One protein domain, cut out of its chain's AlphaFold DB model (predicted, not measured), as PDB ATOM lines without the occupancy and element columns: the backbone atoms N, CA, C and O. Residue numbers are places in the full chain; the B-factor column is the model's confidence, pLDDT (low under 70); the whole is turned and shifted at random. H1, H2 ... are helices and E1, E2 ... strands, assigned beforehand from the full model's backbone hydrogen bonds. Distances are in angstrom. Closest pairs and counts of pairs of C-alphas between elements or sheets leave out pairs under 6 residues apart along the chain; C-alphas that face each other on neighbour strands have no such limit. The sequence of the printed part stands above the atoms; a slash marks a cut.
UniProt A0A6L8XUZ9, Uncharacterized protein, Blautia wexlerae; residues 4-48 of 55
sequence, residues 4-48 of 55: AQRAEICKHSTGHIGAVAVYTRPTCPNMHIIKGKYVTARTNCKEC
ATOM      1  N   ALA A   4     161.124 262.158 307.927       75.88
ATOM      2  CA  ALA A   4     159.866 262.889 308.032       75.88
ATOM      3  C   ALA A   4     159.420 263.474 306.692       75.88
ATOM      4  O   ALA A   4     158.371 263.100 306.174       75.88
ATOM      5  N   GLN A   5     160.288 264.266 306.058       75.50
ATOM      6  CA  GLN A   5     159.964 264.870 304.771       75.50
ATOM      7  C   GLN A   5     159.643 263.789 303.734       75.50
ATOM      8  O   GLN A   5     158.691 263.923 302.977       75.50
ATOM      9  N   ARG A   6     160.391 262.677 303.725       74.94
ATOM     10  CA  ARG A   6     160.164 261.545 302.814       74.94
ATOM     11  C   ARG A   6     158.764 260.944 302.958       74.94
ATOM     12  O   ARG A   6     158.179 260.528 301.955       74.94
ATOM     13  N   ALA A   7     158.246 260.884 304.182       79.44
ATOM     14  CA  ALA A   7     156.913 260.370 304.432       79.44
ATOM     15  C   ALA A   7     155.816 261.300 303.898       79.44
ATOM     16  O   ALA A   7     154.783 260.809 303.441       79.44
ATOM     17  N   GLU A   8     156.060 262.606 303.914       81.06
ATOM     18  CA  GLU A   8     155.107 263.632 303.490       81.06
ATOM     19  C   GLU A   8     155.088 263.809 301.969       81.06
ATOM     20  O   GLU A   8     154.023 263.803 301.358       81.06
ATOM     21  N   ILE A   9     156.264 263.895 301.341       82.31
ATOM     22  CA  ILE A   9     156.367 264.305 299.934       82.31
ATOM     23  C   ILE A   9     156.108 263.181 298.932       82.31
ATOM     24  O   ILE A   9     155.827 263.454 297.777       82.31
ATOM     25  N   CYS A  10     156.259 261.907 299.300       85.25
ATOM     26  CA  CYS A  10     156.249 260.832 298.310       85.25
ATOM     27  C   CYS A  10     154.852 260.232 298.142       85.25
ATOM     28  O   CYS A  10     154.280 259.717 299.099       85.25
ATOM     29  N   LYS A  11     154.343 260.158 296.908       86.50
ATOM     30  CA  LYS A  11     153.079 259.471 296.570       86.50
ATOM     31  C   LYS A  11     153.050 257.993 296.984       86.50
ATOM     32  O   LYS A  11     151.990 257.437 297.271       86.50
ATOM     33  N   HIS A  12     154.219 257.352 297.016       87.31
ATOM     34  CA  HIS A  12     154.380 255.962 297.443       87.31
ATOM     35  C   HIS A  12     154.433 255.787 298.960       87.31
ATOM     36  O   HIS A  12     154.270 254.671 299.448       87.31
ATOM     37  N   SER A  13     154.679 256.861 299.706       85.62
ATOM     38  CA  SER A  13     154.632 256.836 301.161       85.62
ATOM     39  C   SER A  13     153.188 256.720 301.645       85.62
ATOM     40  O   SER A  13     152.271 257.318 301.079       85.62
ATOM     41  N   THR A  14     152.974 255.983 302.734       85.62
ATOM     42  CA  THR A  14     151.683 255.986 303.436       85.62
ATOM     43  C   THR A  14     151.533 257.184 304.376       85.62
ATOM     44  O   THR A  14     150.465 257.372 304.945       85.62
ATOM     45  N   GLY A  15     152.581 257.992 304.559       82.44
ATOM     46  CA  GLY A  15     152.646 259.068 305.552       82.44
ATOM     47  C   GLY A  15     153.077 258.598 306.942       82.44
ATOM     48  O   GLY A  15     153.297 259.422 307.821       82.44
ATOM     49  N   HIS A  16     153.239 257.288 307.157       85.88
ATOM     50  CA  HIS A  16     153.685 256.757 308.442       85.88
ATOM     51  C   HIS A  16     155.203 256.591 308.476       85.88
ATOM     52  O   HIS A  16     155.818 256.059 307.546       85.88
ATOM     53  N   ILE A  17     155.791 256.975 309.603       84.56
ATOM     54  CA  ILE A  17     157.226 256.907 309.861       84.56
ATOM     55  C   ILE A  17     157.459 255.907 310.994       84.56
ATOM     56  O   ILE A  17     156.849 256.003 312.055       84.56
ATOM     57  N   GLY A  18     158.322 254.925 310.762       79.50
ATOM     58  CA  GLY A  18     158.930 254.119 311.815       79.50
ATOM     59  C   GLY A  18     160.263 254.719 312.263       79.50
ATOM     60  O   GLY A  18     160.784 255.635 311.635       79.50
ATOM     61  N   ALA A  19     160.864 254.151 313.311       79.81
ATOM     62  CA  ALA A  19     162.116 254.658 313.886       79.81
ATOM     63  C   ALA A  19     163.278 254.778 312.876       79.81
ATOM     64  O   ALA A  19     164.127 255.650 313.014       79.81
ATOM     65  N   VAL A  20     163.316 253.906 311.862       78.94
ATOM     66  CA  VAL A  20     164.415 253.837 310.876       78.94
ATOM     67  C   VAL A  20     163.941 253.726 309.422       78.94
ATOM     68  O   VAL A  20     164.751 253.510 308.525       78.94
ATOM     69  N   ALA A  21     162.633 253.818 309.162       83.81
ATOM     70  CA  ALA A  21     162.084 253.613 307.821       83.81
ATOM     71  C   ALA A  21     160.733 254.309 307.628       83.81
ATOM     72  O   ALA A  21     159.984 254.504 308.580       83.81
ATOM     73  N   VAL A  22     160.398 254.629 306.379       87.00
ATOM     74  CA  VAL A  22     159.071 255.128 305.989       87.00
ATOM     75  C   VAL A  22     158.222 253.961 305.512       87.00
ATOM     76  O   VAL A  22     158.689 253.152 304.707       87.00
ATOM     77  N   TYR A  23     156.979 253.876 305.980       89.25
ATOM     78  CA  TYR A  23     156.017 252.909 305.465       89.25
ATOM     79  C   TYR A  23     155.545 253.325 304.075       89.25
ATOM     80  O   TYR A  23     155.255 254.492 303.805       89.25
ATOM     81  N   THR A  24     155.479 252.357 303.172       90.19
ATOM     82  CA  THR A  24     155.179 252.595 301.759       90.19
ATOM     83  C   THR A  24     154.062 251.696 301.278       90.19
ATOM     84  O   THR A  24     153.691 250.716 301.915       90.19
ATOM     85  N   ARG A  25     153.491 252.063 300.140       89.31
ATOM     86  CA  ARG A  25     152.594 251.204 299.383       89.31
ATOM     87  C   ARG A  25     153.416 250.141 298.646       89.31
ATOM     88  O   ARG A  25     154.559 250.422 298.279       89.31
ATOM     89  N   PRO A  26     152.827 248.970 298.345       87.12
ATOM     90  CA  PRO A  26     153.498 247.922 297.572       87.12
ATOM     91  C   PRO A  26     153.877 248.359 296.150       87.12
ATOM     92  O   PRO A  26     154.652 247.693 295.476       87.12
ATOM     93  N   THR A  27     153.360 249.501 295.696       85.25
ATOM     94  CA  THR A  27     153.710 250.123 294.419       85.25
ATOM     95  C   THR A  27     155.065 250.839 294.439       85.25
ATOM     96  O   THR A  27     155.512 251.303 293.396       85.25
ATOM     97  N   CYS A  28     155.731 250.969 295.595       86.56
ATOM     98  CA  CYS A  28     157.056 251.576 295.654       86.56
ATOM     99  C   CYS A  28     158.114 250.601 295.105       86.56
ATOM    100  O   CYS A  28     158.328 249.553 295.708       86.56
ATOM    101  N   PRO A  29     158.864 250.946 294.047       84.38
ATOM    102  CA  PRO A  29     159.891 250.060 293.486       84.38
ATOM    103  C   PRO A  29     161.090 249.854 294.424       84.38
ATOM    104  O   PRO A  29     161.847 248.907 294.265       84.38
ATOM    105  N   ASN A  30     161.251 250.736 295.416       83.50
ATOM    106  CA  ASN A  30     162.289 250.660 296.445       83.50
ATOM    107  C   ASN A  30     161.729 250.168 297.796       83.50
ATOM    108  O   ASN A  30     162.268 250.524 298.853       83.50
ATOM    109  N   MET A  31     160.599 249.447 297.787       88.25
ATOM    110  CA  MET A  31     160.059 248.848 299.005       88.25
ATOM    111  C   MET A  31     160.862 247.623 299.437       88.25
ATOM    112  O   MET A  31     161.371 246.851 298.630       88.25
ATOM    113  N   HIS A  32     160.880 247.410 300.742       87.38
ATOM    114  CA  HIS A  32     161.319 246.196 301.402       87.38
ATOM    115  C   HIS A  32     160.214 245.728 302.341       87.38
ATOM    116  O   HIS A  32     159.461 246.537 302.883       87.38
ATOM    117  N   ILE A  33     160.134 244.423 302.569       90.94
ATOM    118  CA  ILE A  33     159.202 243.858 303.541       90.94
ATOM    119  C   ILE A  33     159.971 243.614 304.835       90.94
ATOM    120  O   ILE A  33     160.875 242.784 304.881       90.94
ATOM    121  N   ILE A  34     159.604 244.327 305.900       88.75
ATOM    122  CA  ILE A  34     160.130 244.102 307.250       88.75
ATOM    123  C   ILE A  34     158.956 243.731 308.147       88.75
ATOM    124  O   ILE A  34     158.016 244.511 308.298       88.75
ATOM    125  N   LYS A  35     158.997 242.529 308.741       87.06
ATOM    126  CA  LYS A  35     157.930 242.001 309.616       87.06
ATOM    127  C   LYS A  35     156.525 242.110 308.985       87.06
ATOM    128  O   LYS A  35     155.580 242.541 309.640       87.06
ATOM    129  N   GLY A  36     156.405 241.788 307.694       87.88
ATOM    130  CA  GLY A  36     155.139 241.851 306.949       87.88
ATOM    131  C   GLY A  36     154.667 243.261 306.567       87.88
ATOM    132  O   GLY A  36     153.576 243.407 306.028       87.88
ATOM    133  N   LYS A  37     155.467 244.304 306.823       90.12
ATOM    134  CA  LYS A  37     155.148 245.688 306.452       90.12
ATOM    135  C   LYS A  37     156.052 246.179 305.327       90.12
ATOM    136  O   LYS A  37     157.261 245.958 305.360       90.12
ATOM    137  N   TYR A  38     155.463 246.893 304.374       91.38
ATOM    138  CA  TYR A  38     156.177 247.530 303.272       91.38
ATOM    139  C   TYR A  38     156.834 248.823 303.747       91.38
ATOM    140  O   TYR A  38     156.162 249.761 304.182       91.38
ATOM    141  N   VAL A  39     158.155 248.882 303.674       88.38
ATOM    142  CA  VAL A  39     158.953 249.989 304.194       88.38
ATOM    143  C   VAL A  39     160.113 250.321 303.273       88.38
ATOM    144  O   VAL A  39     160.557 249.502 302.480       88.38
ATOM    145  N   THR A  40     160.658 251.523 303.402       85.44
ATOM    146  CA  THR A  40     161.874 251.928 302.697       85.44
ATOM    147  C   THR A  40     162.769 252.744 303.628       85.44
ATOM    148  O   THR A  40     162.297 253.623 304.351       85.44
ATOM    149  N   ALA A  41     164.064 252.418 303.662       72.25
ATOM    150  CA  ALA A  41     164.959 252.866 304.734       72.25
ATOM    151  C   ALA A  41     166.058 253.846 304.288       72.25
ATOM    152  O   ALA A  41     166.589 254.557 305.132       72.25
ATOM    153  N   ARG A  42     166.433 253.899 302.994       64.69
ATOM    154  CA  ARG A  42     167.705 254.557 302.609       64.69
ATOM    155  C   ARG A  42     167.695 255.497 301.403       64.69
ATOM    156  O   ARG A  42     168.511 256.407 301.369       64.69
ATOM    157  N   THR A  43     166.788 255.345 300.445       64.69
ATOM    158  CA  THR A  43     166.819 256.186 299.235       64.69
ATOM    159  C   THR A  43     166.163 257.549 299.468       64.69
ATOM    160  O   THR A  43     165.077 257.626 300.032       64.69
ATOM    161  N   ASN A  44     166.754 258.652 299.014       67.12
ATOM    162  CA  ASN A  44     166.019 259.913 298.944       67.12
ATOM    163  C   ASN A  44     164.867 259.739 297.946       67.12
ATOM    164  O   ASN A  44     165.105 259.360 296.800       67.12
ATOM    165  N   CYS A  45     163.616 259.986 298.353       77.31
ATOM    166  CA  CYS A  45     162.495 259.822 297.429       77.31
ATOM    167  C   CYS A  45     162.658 260.691 296.184       77.31
ATOM    168  O   CYS A  45     162.280 260.214 295.130       77.31
ATOM    169  N   LYS A  46     163.296 261.865 296.270       73.56
ATOM    170  CA  LYS A  46     163.571 262.729 295.110       73.56
ATOM    171  C   LYS A  46     164.556 262.136 294.097       73.56
ATOM    172  O   LYS A  46     164.536 262.529 292.941       73.56
ATOM    173  N   GLU A  47     165.399 261.197 294.518       74.81
ATOM    174  CA  GLU A  47     166.345 260.490 293.640       74.81
ATOM    175  C   GLU A  47     165.727 259.210 293.048       74.81
ATOM    176  O   GLU A  47     166.334 258.520 292.234       74.81
ATOM    177  N   CYS A  48     164.496 258.871 293.442       78.44
ATOM    178  CA  CYS A  48     163.765 257.770 292.838       78.44
ATOM    179  C   CYS A  48     163.327 258.163 291.422       78.44
ATOM    180  O   CYS A  48     162.614 259.146 291.244       78.44
TER     181      CYS A  48
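What this domain is: This is residues 4 to 48 of the 55 residues of an uncharacterized protein of Blautia wexlerae (UniProt A0A6L8XUZ9). Two small hairpins, E1 with E2 and E3 with E4, join edge to edge through E2 and E4 into one strongly twisted sheet, and the short helix H1 packs over E1 at one end. The E3 to E4 turn makes the opposite end, while residues 41 to 48 run on from E4 to the end where H1 lies. The printed part has 45 residues, with one named helix followed by four named strands; the sheet order is E1, E2, E4, E3, all antiparallel. The class is mixed, helices and strands, though only 21 residues are in named elements. The whole is compact and rounded, with a radius of gyration of the C-alphas of 9.0 A and spans of 25 by 20 by 16 A.

Where its parts are: H1, residues 4 to 9, begins at C-alpha 4 (159.866, 262.889, 308.032) and measures 8.9 A. E1, residues 13 to 17, measures 9.1 A. E2, residues 22 to 24, and E3, residues 32 to 34, measure 6.3 A each. E4, residues 37 to 40, measures 9.9 A and ends at C-alpha 40 (161.874, 251.928, 302.697).

How they stand to each other: H1 is on the sheet at a height of 7.6 A, over E1 and along the strands, at 15 degrees to E1 on the local plane. The closest C-alphas of H1 and E1, Ala 7 and Gly 15, are 4.6 A apart. In H1 every O i to N i+4 pair is within hydrogen-bond range. E1 and E2 pair through N 14 and O 23, 2.9 A; E2 and E4 through N 24 and O 38, 2.9 A; E4 and E3 through N 39 and O 32, 2.8 A. E4's pairing is staggered: residues 37 to 39 with E3, 39 to 40 with E2. E1 and E3, the edge strands, are apart.

The domain as a whole: The C-alphas farthest apart, Lys 35 and Lys 46, are 25.9 A apart. The printed part has no cut, and no link is long. Mean pLDDT of the printed part is 82.6; residues 42 to 44 are under 70.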